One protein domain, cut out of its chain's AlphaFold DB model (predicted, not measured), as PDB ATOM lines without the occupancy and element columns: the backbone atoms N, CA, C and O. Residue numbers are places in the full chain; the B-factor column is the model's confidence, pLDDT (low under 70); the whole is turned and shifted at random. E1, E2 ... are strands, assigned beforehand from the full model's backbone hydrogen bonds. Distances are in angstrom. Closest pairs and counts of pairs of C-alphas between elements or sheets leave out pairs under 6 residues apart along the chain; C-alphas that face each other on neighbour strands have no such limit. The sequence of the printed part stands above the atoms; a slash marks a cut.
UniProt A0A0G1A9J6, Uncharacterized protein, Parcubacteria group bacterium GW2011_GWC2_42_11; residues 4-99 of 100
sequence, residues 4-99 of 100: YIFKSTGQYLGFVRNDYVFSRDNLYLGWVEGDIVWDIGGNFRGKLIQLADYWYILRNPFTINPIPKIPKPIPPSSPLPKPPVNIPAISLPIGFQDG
ATOM      1  N   TYR A   4     234.881 215.121 230.986       97.38
ATOM      2  CA  TYR A   4     235.946 214.460 230.237       97.38
ATOM      3  C   TYR A   4     236.870 215.499 229.611       97.38
ATOM      4  O   TYR A   4     236.403 216.430 228.960       97.38
ATOM      5  N   ILE A   5     238.169 215.325 229.828       98.00
ATOM      6  CA  ILE A   5     239.218 216.230 229.385       98.00
ATOM      7  C   ILE A   5     239.912 215.636 228.166       98.00
ATOM      8  O   ILE A   5     240.296 214.462 228.159       98.00
ATOM      9  N   PHE A   6     240.117 216.474 227.159       98.25
ATOM     10  CA  PHE A   6     240.806 216.129 225.926       98.25
ATOM     11  C   PHE A   6     242.070 216.972 225.767       98.25
ATOM     12  O   PHE A   6     242.171 218.080 226.298       98.25
ATOM     13  N   LYS A   7     243.041 216.432 225.030       98.06
ATOM     14  CA  LYS A   7     244.163 217.202 224.487       98.06
ATOM     15  C   LYS A   7     243.735 217.923 223.214       98.06
ATOM     16  O   LYS A   7     242.802 217.487 222.536       98.06
ATOM     17  N   SER A   8     244.464 218.963 222.831       97.12
ATOM     18  CA  SER A   8     244.277 219.659 221.550       97.12
ATOM     19  C   SER A   8     244.389 218.736 220.328       97.12
ATOM     20  O   SER A   8     243.722 218.954 219.318       97.12
ATOM     21  N   THR A   9     245.141 217.638 220.451       97.25
ATOM     22  CA  THR A   9     245.237 216.559 219.452       97.25
ATOM     23  C   THR A   9     243.961 215.722 219.309       97.25
ATOM     24  O   THR A   9     243.907 214.837 218.460       97.25
ATOM     25  N   GLY A  10     242.948 215.957 220.150       97.00
ATOM     26  CA  GLY A  10     241.689 215.214 220.180       97.00
ATOM     27  C   GLY A  10     241.733 213.916 220.994       97.00
ATOM     28  O   GLY A  10     240.741 213.194 221.098       97.00
ATOM     29  N   GLN A  11     242.875 213.602 221.608       97.88
ATOM     30  CA  GLN A  11     243.025 212.420 222.453       97.88
ATOM     31  C   GLN A  11     242.369 212.626 223.821       97.88
ATOM     32  O   GLN A  11     242.584 213.652 224.472       97.88
ATOM     33  N   TYR A  12     241.616 211.627 224.284       97.69
ATOM     34  CA  TYR A  12     241.096 211.595 225.648       97.69
ATOM     35  C   TYR A  12     242.246 211.513 226.666       97.69
ATOM     36  O   TYR A  12     243.040 210.569 226.650       97.69
ATOM     37  N   LEU A  13     242.331 212.507 227.551       97.44
ATOM     38  CA  LEU A  13     243.362 212.607 228.586       97.44
ATOM     39  C   LEU A  13     242.923 211.925 229.888       97.44
ATOM     40  O   LEU A  13     243.712 211.230 230.534       97.44
ATOM     41  N   GLY A  14     241.679 212.164 230.294       97.19
ATOM     42  CA  GLY A  14     241.197 211.835 231.628       97.19
ATOM     43  C   GLY A  14     239.960 212.642 231.993       97.19
ATOM     44  O   GLY A  14     239.263 213.140 231.114       97.19
ATOM     45  N   PHE A  15     239.656 212.786 233.275       97.12
ATOM     46  CA  PHE A  15     238.389 213.382 233.699       97.12
ATOM     47  C   PHE A  15     238.515 214.187 234.987       97.12
ATOM     48  O   PHE A  15     239.400 213.949 235.807       97.12
ATOM     49  N   VAL A  16     237.596 215.135 235.167       96.56
ATOM     50  CA  VAL A  16     237.398 215.860 236.424       96.56
ATOM     51  C   VAL A  16     236.181 215.301 237.147       96.56
ATOM     52  O   VAL A  16     235.089 215.227 236.571       96.56
ATOM     53  N   ARG A  17     236.363 214.944 238.420       94.38
ATOM     54  CA  ARG A  17     235.299 214.490 239.325       94.38
ATOM     55  C   ARG A  17     235.536 215.081 240.712       94.38
ATOM     56  O   ARG A  17     236.614 214.911 241.268       94.38
ATOM     57  N   ASN A  18     234.518 215.738 241.274       93.19
ATOM     58  CA  ASN A  18     234.588 216.395 242.589       93.19
ATOM     59  C   ASN A  18     235.824 217.304 242.725       93.19
ATOM     60  O   ASN A  18     236.558 217.206 243.700       93.19
ATOM     61  N   ASP A  19     236.085 218.116 241.698       95.25
ATOM     62  CA  ASP A  19     237.241 219.017 241.594       95.25
ATOM     63  C   ASP A  19     238.623 218.345 241.573       95.25
ATOM     64  O   ASP A  19     239.640 219.028 241.592       95.25
ATOM     65  N   TYR A  20     238.700 217.021 241.452       95.94
ATOM     66  CA  TYR A  20     239.955 216.302 241.244       95.94
ATOM     67  C   TYR A  20     240.115 215.901 239.779       95.94
ATOM     68  O   TYR A  20     239.152 215.491 239.129       95.94
ATOM     69  N   VAL A  21     241.336 216.027 239.266       96.88
ATOM     70  CA  VAL A  21     241.746 215.645 237.914       96.88
ATOM     71  C   VAL A  21     242.356 214.252 237.975       96.88
ATOM     72  O   VAL A  21     243.305 214.009 238.725       96.88
ATOM     73  N   PHE A  22     241.844 213.354 237.147       96.25
ATOM     74  CA  PHE A  22     242.332 211.991 237.016       96.25
ATOM     75  C   PHE A  22     242.781 211.720 235.587       96.25
ATOM     76  O   PHE A  22     242.230 212.281 234.639       96.25
ATOM     77  N   SER A  23     243.759 210.833 235.424       95.75
ATOM     78  CA  SER A  23     244.107 210.273 234.122       95.75
ATOM     79  C   SER A  23     242.999 209.346 233.617       95.75
ATOM     80  O   SER A  23     242.099 208.937 234.357       95.75
ATOM     81  N   ARG A  24     243.104 208.941 232.350       94.81
ATOM     82  CA  ARG A  24     242.274 207.881 231.755       94.81
ATOM     83  C   ARG A  24     242.261 206.559 232.539       94.81
ATOM     84  O   ARG A  24     241.303 205.810 232.400       94.81
ATOM     85  N   ASP A  25     243.290 206.305 233.349       93.25
ATOM     86  CA  ASP A  25     243.469 205.085 234.148       93.25
ATOM     87  C   ASP A  25     243.155 205.321 235.636       93.25
ATOM     88  O   ASP A  25     243.570 204.549 236.495       93.25
ATOM     89  N   ASN A  26     242.423 206.399 235.954       92.38
ATOM     90  CA  ASN A  26     242.033 206.783 237.315       92.38
ATOM     91  C   ASN A  26     243.205 207.170 238.236       92.38
ATOM     92  O   ASN A  26     243.080 207.126 239.460       92.38
ATOM     93  N   LEU A  27     244.355 207.555 237.672       94.06
ATOM     94  CA  LEU A  27     245.481 208.054 238.461       94.06
ATOM     95  C   LEU A  27     245.245 209.519 238.813       94.06
ATOM     96  O   LEU A  27     244.947 210.321 237.932       94.06
ATOM     97  N   TYR A  28     245.399 209.877 240.086       95.44
ATOM     98  CA  TYR A  28     245.269 211.259 240.537       95.44
ATOM     99  C   TYR A  28     246.371 212.138 239.930       95.44
ATOM    100  O   TYR A  28     247.556 211.909 240.172       95.44
ATOM    101  N   LEU A  29     245.978 213.140 239.140       96.88
ATOM    102  CA  LEU A  29     246.896 214.074 238.481       96.88
ATOM    103  C   LEU A  29     246.984 215.423 239.200       96.88
ATOM    104  O   LEU A  29     247.981 216.123 239.034       96.88
ATOM    105  N   GLY A  30     245.963 215.788 239.979       97.44
ATOM    106  CA  GLY A  30     245.879 217.068 240.677       97.44
ATOM    107  C   GLY A  30     244.437 217.544 240.835       97.44
ATOM    108  O   GLY A  30     243.516 216.735 240.813       97.44
ATOM    109  N   TRP A  31     244.202 218.843 240.998       98.00
ATOM    110  CA  TRP A  31     242.864 219.367 241.299       98.00
ATOM    111  C   TRP A  31     242.538 220.653 240.545       98.00
ATOM    112  O   TRP A  31     243.415 221.354 240.041       98.00
ATOM    113  N   VAL A  32     241.250 220.965 240.502       97.75
ATOM    114  CA  VAL A  32     240.681 222.192 239.962       97.75
ATOM    115  C   VAL A  32     240.266 223.090 241.127       97.75
ATOM    116  O   VAL A  32     239.751 222.627 242.142       97.75
ATOM    117  N   GLU A  33     240.517 224.386 241.012       96.81
ATOM    118  CA  GLU A  33     239.987 225.400 241.918       96.81
ATOM    119  C   GLU A  33     239.484 226.581 241.084       96.81
ATOM    120  O   GLU A  33     240.277 227.310 240.485       96.81
ATOM    121  N   GLY A  34     238.161 226.732 240.989       95.44
ATOM    122  CA  GLY A  34     237.552 227.617 239.995       95.44
ATOM    123  C   GLY A  34     237.810 227.094 238.579       95.44
ATOM    124  O   GLY A  34     237.388 225.990 238.239       95.44
ATOM    125  N   ASP A  35     238.515 227.876 237.762       96.31
ATOM    126  CA  ASP A  35     239.010 227.471 236.442       96.31
ATOM    127  C   ASP A  35     240.485 227.041 236.468       96.31
ATOM    128  O   ASP A  35     240.989 226.579 235.453       96.31
ATOM    129  N   ILE A  36     241.195 227.170 237.590       97.81
ATOM    130  CA  ILE A  36     242.640 226.923 237.668       97.81
ATOM    131  C   ILE A  36     242.910 225.451 237.962       97.81
ATOM    132  O   ILE A  36     242.359 224.889 238.907       97.81
ATOM    133  N   VAL A  37     243.811 224.842 237.191       98.31
ATOM    134  CA  VAL A  37     244.230 223.452 237.373       98.31
ATOM    135  C   VAL A  37     245.640 223.380 237.942       98.31
ATOM    136  O   VAL A  37     246.578 223.981 237.411       98.31
ATOM    137  N   TRP A  38     245.778 222.595 239.002       98.31
ATOM    138  CA  TRP A  38     247.019 222.323 239.716       98.31
ATOM    139  C   TRP A  38     247.396 220.854 239.534       98.31
ATOM    140  O   TRP A  38     246.502 220.008 239.510       98.31
ATOM    141  N   ASP A  39     248.686 220.534 239.409       97.94
ATOM    142  CA  ASP A  39     249.142 219.141 239.494       97.94
ATOM    143  C   ASP A  39     249.233 218.653 240.946       97.94
ATOM    144  O   ASP A  39     249.052 219.416 241.895       97.94
ATOM    145  N   ILE A  40     249.532 217.367 241.129       96.75
ATOM    146  CA  ILE A  40     249.735 216.737 242.440       96.75
ATOM    147  C   ILE A  40     250.798 217.445 243.300       96.75
ATOM    148  O   ILE A  40     250.720 217.386 244.522       96.75
ATOM    149  N   GLY A  41     251.766 218.131 242.684       97.12
ATOM    150  CA  GLY A  41     252.791 218.920 243.370       97.12
ATOM    151  C   GLY A  41     252.363 220.355 243.683       97.12
ATOM    152  O   GLY A  41     253.136 221.093 244.288       97.12
ATOM    153  N   GLY A  42     251.156 220.759 243.280       97.31
ATOM    154  CA  GLY A  42     250.649 222.116 243.440       97.31
ATOM    155  C   GLY A  42     251.211 223.120 242.437       97.31
ATOM    156  O   GLY A  42     251.113 224.327 242.665       97.31
ATOM    157  N   ASN A  43     251.766 222.660 241.313       97.25
ATOM    158  CA  ASN A  43     252.184 223.544 240.228       97.25
ATOM    159  C   ASN A  43     251.010 223.846 239.298       97.25
ATOM    160  O   ASN A  43     250.186 222.980 239.005       97.25
ATOM    161  N   PHE A  44     250.963 225.070 238.778       97.62
ATOM    162  CA  PHE A  44     249.965 225.466 237.791       97.62
ATOM    163  C   PHE A  44     250.136 224.685 236.478       97.62
ATOM    164  O   PHE A  44     251.215 224.667 235.877       97.62
ATOM    165  N   ARG A  45     249.053 224.062 236.006       98.00
ATOM    166  CA  ARG A  45     249.016 223.300 234.745       98.00
ATOM    167  C   ARG A  45     248.217 223.982 233.653       98.00
ATOM    168  O   ARG A  45     248.382 223.635 232.490       98.00
ATOM    169  N   GLY A  46     247.401 224.967 233.996       97.62
ATOM    170  CA  GLY A  46     246.572 225.680 233.040       97.62
ATOM    171  C   GLY A  46     245.206 225.997 233.606       97.62
ATOM    172  O   GLY A  46     244.961 225.881 234.808       97.62
ATOM    173  N   LYS A  47     244.313 226.384 232.709       97.75
ATOM    174  CA  LYS A  47     242.911 226.611 233.004       97.75
ATOM    175  C   LYS A  47     242.053 225.516 232.393       97.75
ATOM    176  O   LYS A  47     242.316 225.079 231.273       97.75
ATOM    177  N   LEU A  48     241.031 225.097 233.129       98.00
ATOM    178  CA  LEU A  48     239.969 224.230 232.649       98.00
ATOM    179  C   LEU A  48     239.011 225.069 231.799       98.00
ATOM    180  O   LEU A  48     238.242 225.873 232.324       98.00
ATOM    181  N   ILE A  49     239.076 224.887 230.485       96.69
ATOM    182  CA  ILE A  49     238.326 225.677 229.506       96.69
ATOM    183  C   ILE A  49     237.415 224.743 228.716       96.69
ATOM    184  O   ILE A  49     237.827 223.651 228.324       96.69
ATOM    185  N   GLN A  50     236.184 225.186 228.471       95.81
ATOM    186  CA  GLN A  50     235.277 224.534 227.535       95.81
ATOM    187  C   GLN A  50     235.378 225.222 226.171       95.81
ATOM    188  O   GLN A  50     235.200 226.437 226.078       95.81
ATOM    189  N   LEU A  51     235.661 224.450 225.123       93.56
ATOM    190  CA  LEU A  51     235.621 224.904 223.733       93.56
ATOM    191  C   LEU A  51     234.656 223.993 222.974       93.56
ATOM    192  O   LEU A  51     234.831 222.774 222.976       93.56
ATOM    193  N   ALA A  52     233.635 224.587 222.348       88.69
ATOM    194  CA  ALA A  52     232.473 223.852 221.845       88.69
ATOM    195  C   ALA A  52     231.903 222.921 222.940       88.69
ATOM    196  O   ALA A  52     231.555 223.389 224.025       88.69
ATOM    197  N   ASP A  53     231.866 221.612 222.693       92.06
ATOM    198  CA  ASP A  53     231.280 220.615 223.596       92.06
ATOM    199  C   ASP A  53     232.312 219.881 224.472       92.06
ATOM    200  O   ASP A  53     231.958 218.964 225.218       92.06
ATOM    201  N   TYR A  54     233.588 220.271 224.409       96.31
ATOM    202  CA  TYR A  54     234.684 219.531 225.039       96.31
ATOM    203  C   TYR A  54     235.472 220.382 226.031       96.31
ATOM    204  O   TYR A  54     235.609 221.599 225.884       96.31
ATOM    205  N   TRP A  55     236.002 219.722 227.058       97.69
ATOM    206  CA  TRP A  55     236.826 220.351 228.083       97.69
ATOM    207  C   TRP A  55     238.304 220.083 227.831       97.69
ATOM    208  O   TRP A  55     238.705 218.965 227.507       97.69
ATOM    209  N   TYR A  56     239.115 221.108 228.051       98.12
ATOM    210  CA  TYR A  56     240.556 221.091 227.846       98.12
ATOM    211  C   TYR A  56     241.244 221.728 229.046       98.12
ATOM    212  O   TYR A  56     240.682 222.599 229.713       98.12
ATOM    213  N   ILE A  57     242.483 221.320 229.308       98.25
ATOM    214  CA  ILE A  57     243.360 222.013 230.253       98.25
ATOM    215  C   ILE A  57     244.414 222.713 229.415       98.25
ATOM    216  O   ILE A  57     245.314 222.059 228.892       98.25
ATOM    217  N   LEU A  58     244.284 224.027 229.266       97.75
ATOM    218  CA  LEU A  58     245.152 224.817 228.398       97.75
ATOM    219  C   LEU A  58     245.939 225.835 229.210       97.75
ATOM    220  O   LEU A  58     245.414 226.452 230.139       97.75
ATOM    221  N   ARG A  59     247.195 226.051 228.837       96.62
ATOM    222  CA  ARG A  59     248.053 227.073 229.443       96.62
ATOM    223  C   ARG A  59     248.736 227.910 228.379       96.62
ATOM    224  O   ARG A  59     249.074 227.400 227.315       96.62
ATOM    225  N   ASN A  60     248.982 229.171 228.707       96.00
ATOM    226  CA  ASN A  60     249.812 230.059 227.910       96.00
ATOM    227  C   ASN A  60     251.121 230.328 228.681       96.00
ATOM    228  O   ASN A  60     251.077 231.010 229.708       96.00
ATOM    229  N   PRO A  61     252.277 229.797 228.237       92.31
ATOM    230  CA  PRO A  61     253.541 229.928 228.952       92.31
ATOM    231  C   PRO A  61     254.108 231.354 228.903       92.31
ATOM    232  O   PRO A  61     255.049 231.651 229.631       92.31
ATOM    233  N   PHE A  62     253.538 232.241 228.081       92.38
ATOM    234  CA  PHE A  62     253.907 233.657 228.005       92.38
ATOM    235  C   PHE A  62     253.133 234.531 229.004       92.38
ATOM    236  O   PHE A  62     253.271 235.751 228.994       92.38
ATOM    237  N   THR A  63     252.307 233.924 229.861       90.69
ATOM    238  CA  THR A  63     251.570 234.621 230.922       90.69
ATOM    239  C   THR A  63     252.162 234.322 232.293       90.69
ATOM    240  O   THR A  63     252.800 233.291 232.501       90.69
ATOM    241  N   ILE A  64     251.966 235.242 233.240       92.19
ATOM    242  CA  ILE A  64     252.424 235.057 234.618       92.19
ATOM    243  C   ILE A  64     251.604 233.934 235.253       92.19
ATOM    244  O   ILE A  64     250.378 234.023 235.353       92.19
ATOM    245  N   ASN A  65     252.294 232.887 235.700       93.56
ATOM    246  CA  ASN A  65     251.663 231.781 236.402       93.56
ATOM    247  C   ASN A  65     251.274 232.190 237.832       93.56
ATOM    248  O   ASN A  65     252.008 232.942 238.480       93.56
ATOM    249  N   PRO A  66     250.168 231.649 238.367       94.81
ATOM    250  CA  PRO A  66     249.875 231.713 239.791       94.81
ATOM    251  C   PRO A  66     251.018 231.146 240.647       94.81
ATOM    252  O   PRO A  66     251.736 230.239 240.221       94.81
ATOM    253  N   ILE A  67     251.141 231.643 241.881       96.25
ATOM    254  CA  ILE A  67     252.079 231.099 242.872       96.25
ATOM    255  C   ILE A  67     251.721 229.623 243.134       96.25
ATOM    256  O   ILE A  67     250.536 229.333 243.331       96.25
ATOM    257  N   PRO A  68     252.704 228.696 243.149       96.62
ATOM    258  CA  PRO A  68     252.469 227.298 243.491       96.62
ATOM    259  C   PRO A  68     251.750 227.129 244.830       96.62
ATOM    260  O   PRO A  68     251.930 227.918 245.761       96.62
ATOM    261  N   LYS A  69     250.943 226.077 244.932       96.56
ATOM    262  CA  LYS A  69     250.167 225.761 246.132       96.56
ATOM    263  C   LYS A  69     250.733 224.571 246.883       96.56
ATOM    264  O   LYS A  69     251.447 223.742 246.334       96.56
ATOM    265  N   ILE A  70     250.347 224.468 248.151       96.38
ATOM    266  CA  ILE A  70     250.574 223.255 248.934       96.38
ATOM    267  C   ILE A  70     249.741 222.119 248.306       96.38
ATOM    268  O   ILE A  70     248.548 222.328 248.054       96.38
ATOM    269  N   PRO A  71     250.335 220.938 248.050       95.12
ATOM    270  CA  PRO A  71     249.618 219.760 247.573       95.12
ATOM    271  C   PRO A  71     248.383 219.421 248.411       95.12
ATOM    272  O   PRO A  71     248.432 219.427 249.643       95.12
ATOM    273  N   LYS A  72     247.279 219.068 247.744       92.06
ATOM    274  CA  LYS A  72     246.107 218.488 248.414       92.06
ATOM    275  C   LYS A  72     246.296 216.983 248.650       92.06
ATOM    276  O   LYS A  72     246.931 216.326 247.820       92.06
ATOM    277  N   PRO A  73     245.711 216.419 249.725       89.62
ATOM    278  CA  PRO A  73     245.664 214.975 249.923       89.62
ATOM    279  C   PRO A  73     245.070 214.256 248.709       89.62
ATOM    280  O   PRO A  73     244.158 214.767 248.058       89.62
ATOM    281  N   ILE A  74     245.579 213.057 248.425       90.62
ATOM    282  CA  ILE A  74     245.063 212.213 247.346       90.62
ATOM    283  C   ILE A  74     243.626 211.794 247.710       90.62
ATOM    284  O   ILE A  74     243.411 211.289 248.817       90.62
ATOM    285  N   PRO A  75     242.638 211.995 246.822       89.50
ATOM    286  CA  PRO A  75     241.263 211.591 247.085       89.50
ATOM    287  C   PRO A  75     241.125 210.060 247.147       89.50
ATOM    288  O   PRO A  75     241.921 209.338 246.539       89.50
ATOM    289  N   PRO A  76     240.096 209.539 247.839       82.81
ATOM    290  CA  PRO A  76     239.813 208.111 247.833       82.81
ATOM    291  C   PRO A  76     239.524 207.618 246.411       82.81
ATOM    292  O   PRO A  76     238.890 208.310 245.611       82.81
ATOM    293  N   SER A  77     239.975 206.396 246.116       79.94
ATOM    294  CA  SER A  77     239.717 205.752 244.829       79.94
ATOM    295  C   SER A  77     238.213 205.632 244.579       79.94
ATOM    296  O   SER A  77     237.435 205.285 245.468       79.94
ATOM    297  N   SER A  78     237.802 205.938 243.355       77.19
ATOM    298  CA  SER A  78     236.411 205.931 242.909       77.19
ATOM    299  C   SER A  78     236.307 205.087 241.635       77.19
ATOM    300  O   SER A  78     237.297 205.002 240.912       77.19
ATOM    301  N   PRO A  79     235.161 204.452 241.315       85.31
ATOM    302  CA  PRO A  79     235.046 203.626 240.115       85.31
ATOM    303  C   PRO A  79     235.441 204.380 238.841       85.31
ATOM    304  O   PRO A  79     235.053 205.539 238.644       85.31
ATOM    305  N   LEU A  80     236.213 203.722 237.976       89.50
ATOM    306  CA  LEU A  80     236.635 204.286 236.698       89.50
ATOM    307  C   LEU A  80     235.393 204.521 235.815       89.50
ATOM    308  O   LEU A  80     234.606 203.589 235.627       89.50
ATOM    309  N   PRO A  81     235.185 205.737 235.281       89.69
ATOM    310  CA  PRO A  81     234.093 205.976 234.351       89.69
ATOM    311  C   PRO A  81     234.376 205.309 233.005       89.69
ATOM    312  O   PRO A  81     235.528 205.065 232.638       89.69
ATOM    313  N   LYS A  82     233.324 205.033 232.228       91.75
ATOM    314  CA  LYS A  82     233.495 204.527 230.863       91.75
ATOM    315  C   LYS A  82     234.195 205.610 230.023       91.75
ATOM    316  O   LYS A  82     233.633 206.696 229.894       91.75
ATOM    317  N   PRO A  83     235.377 205.342 229.443       91.44
ATOM    318  CA  PRO A  83     236.103 206.360 228.697       91.44
ATOM    319  C   PRO A  83     235.320 206.768 227.437       91.44
ATOM    320  O   PRO A  83     234.747 205.898 226.767       91.44
ATOM    321  N   PRO A  84     235.287 208.067 227.094       94.75
ATOM    322  CA  PRO A  84     234.734 208.529 225.831       94.75
ATOM    323  C   PRO A  84     235.650 208.141 224.662       94.75
ATOM    324  O   PRO A  84     236.822 207.801 224.838       94.75
ATOM    325  N   VAL A  85     235.112 208.216 223.445       96.44
ATOM    326  CA  VAL A  85     235.916 208.111 222.221       96.44
ATOM    327  C   VAL A  85     236.762 209.370 222.023       96.44
ATOM    328  O   VAL A  85     236.395 210.449 222.486       96.44
ATOM    329  N   ASN A  86     237.889 209.233 221.318       97.31
ATOM    330  CA  ASN A  86     238.669 210.384 220.864       97.31
ATOM    331  C   ASN A  86     237.834 211.269 219.928       97.31
ATOM    332  O   ASN A  86     236.913 210.795 219.258       97.31
ATOM    333  N   ILE A  87     238.197 212.544 219.867       97.19
ATOM    334  CA  ILE A  87     237.498 213.582 219.107       97.19
ATOM    335  C   ILE A  87     238.416 214.138 218.009       97.19
ATOM    336  O   ILE A  87     239.625 213.890 218.043       97.19
ATOM    337  N   PRO A  88     237.890 214.888 217.026       96.94
ATOM    338  CA  PRO A  88     238.731 215.621 216.088       96.94
ATOM    339  C   PRO A  88     239.666 216.604 216.807       96.94
ATOM    340  O   PRO A  88     239.287 217.229 217.798       96.94
ATOM    341  N   ALA A  89     240.888 216.748 216.296       96.69
ATOM    342  CA  ALA A  89     241.844 217.725 216.804       96.69
ATOM    343  C   ALA A  89     241.350 219.162 216.574       96.69
ATOM    344  O   ALA A  89     240.651 219.444 215.596       96.69
ATOM    345  N   ILE A  90     241.765 220.076 217.449       95.81
ATOM    346  CA  ILE A  90     241.460 221.504 217.342       95.81
ATOM    347  C   ILE A  90     242.737 222.319 217.151       95.81
ATOM    348  O   ILE A  90     243.816 221.938 217.601       95.81
ATOM    349  N   SER A  91     242.605 223.478 216.510       95.25
ATOM    350  CA  SER A  91     243.674 224.478 216.478       95.25
ATOM    351  C   SER A  91     243.573 225.369 217.711       95.25
ATOM    352  O   SER A  91     242.540 225.999 217.937       95.25
ATOM    353  N   LEU A  92     244.635 225.418 218.512       93.81
ATOM    354  CA  LEU A  92     244.701 226.314 219.662       93.81
ATOM    355  C   LEU A  92     245.058 227.746 219.231       93.81
ATOM    356  O   LEU A  92     245.772 227.928 218.242       93.81
ATOM    357  N   PRO A  93     244.624 228.772 219.988       89.50
ATOM    358  CA  PRO A  93     245.133 230.126 219.811       89.50
ATOM    359  C   PRO A  93     246.657 230.180 219.978       89.50
ATOM    360  O   PRO A  93     247.244 229.397 220.729       89.50
ATOM    361  N   ILE A  94     247.302 231.140 219.310       90.62
ATOM    362  CA  ILE A  94     248.759 231.318 219.371       90.62
ATOM    363  C   ILE A  94     249.217 231.441 220.831       90.62
ATOM    364  O   ILE A  94     248.648 232.190 221.625       90.62
ATOM    365  N   GLY A  95     250.266 230.690 221.168       91.94
ATOM    366  CA  GLY A  95     250.854 230.668 222.504       91.94
ATOM    367  C   GLY A  95     250.133 229.771 223.508       91.94
ATOM    368  O   GLY A  95     250.635 229.617 224.611       91.94
ATOM    369  N   PHE A  96     249.007 229.141 223.170       96.00
ATOM    370  CA  PHE A  96     248.399 228.132 224.038       96.00
ATOM    371  C   PHE A  96     248.954 226.734 223.758       96.00
ATOM    372  O   PHE A  96     249.257 226.376 222.623       96.00
ATOM    373  N   GLN A  97     249.042 225.929 224.812       97.06
ATOM    374  CA  GLN A  97     249.410 224.517 224.753       97.06
ATOM    375  C   GLN A  97     248.612 223.701 225.775       97.06
ATOM    376  O   GLN A  97     248.097 224.252 226.753       97.06
ATOM    377  N   ASP A  98     248.570 222.383 225.580       97.62
ATOM    378  CA  ASP A  98     248.019 221.458 226.570       97.62
ATOM    379  C   ASP A  98     248.801 221.531 227.895       97.62
ATOM    380  O   ASP A  98     250.032 221.670 227.934       97.62
ATOM    381  N   GLY A  99     248.059 221.451 228.999       95.69
ATOM    382  CA  GLY A  99     248.586 221.478 230.360       95.69
ATOM    383  C   GLY A  99     249.120 220.134 230.865       95.69
ATOM    384  O   GLY A  99     249.779 220.094 231.906       95.69
TER     385      GLY A  99
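This is residues 4 to 99 of the 100 residues of an uncharacterized protein of Parcubacteria group bacterium GW2011_GWC2_42_11 (UniProt A0A0G1A9J6). Little of this model is regular structure: a small, nearly closed barrel of seven strands, with a wide loop, residues 60 to 99, wrapped round it. Of 96 printed residues, 37, under half, lie in named strands; the class is all strand, and E1 to E7 form a meander, each the antiparallel neighbour of the one before. The whole is compact, radius of gyration of the C-alphas 13.1 A, and flat, 37 by 34 by 17 A.

Begin at E1, residues 4 to 6: N 5 is 2.8 A from O 14 of E2, residues 12 to 17, within hydrogen-bond range. In the hairpin of E6, residues 44 to 51, and E7, residues 54 to 59, N 49 and O 56 are 2.9 A apart. E7 and E1 meet only at a point; C-alphas 55 and 5 face each other at 4.9 A.

Find C-alpha 4 at (235.946, 214.460, 230.237). E3 is residues 20 to 23, E4 28 to 33, E5 36 to 39. E6 runs 20.1 A; E7 ends at (248.053, 227.073, 229.443).

Residues 97 to 98 pair antiparallel with 58 to 59. The printed part has no cut; no printed residue is under 70 in pLDDT.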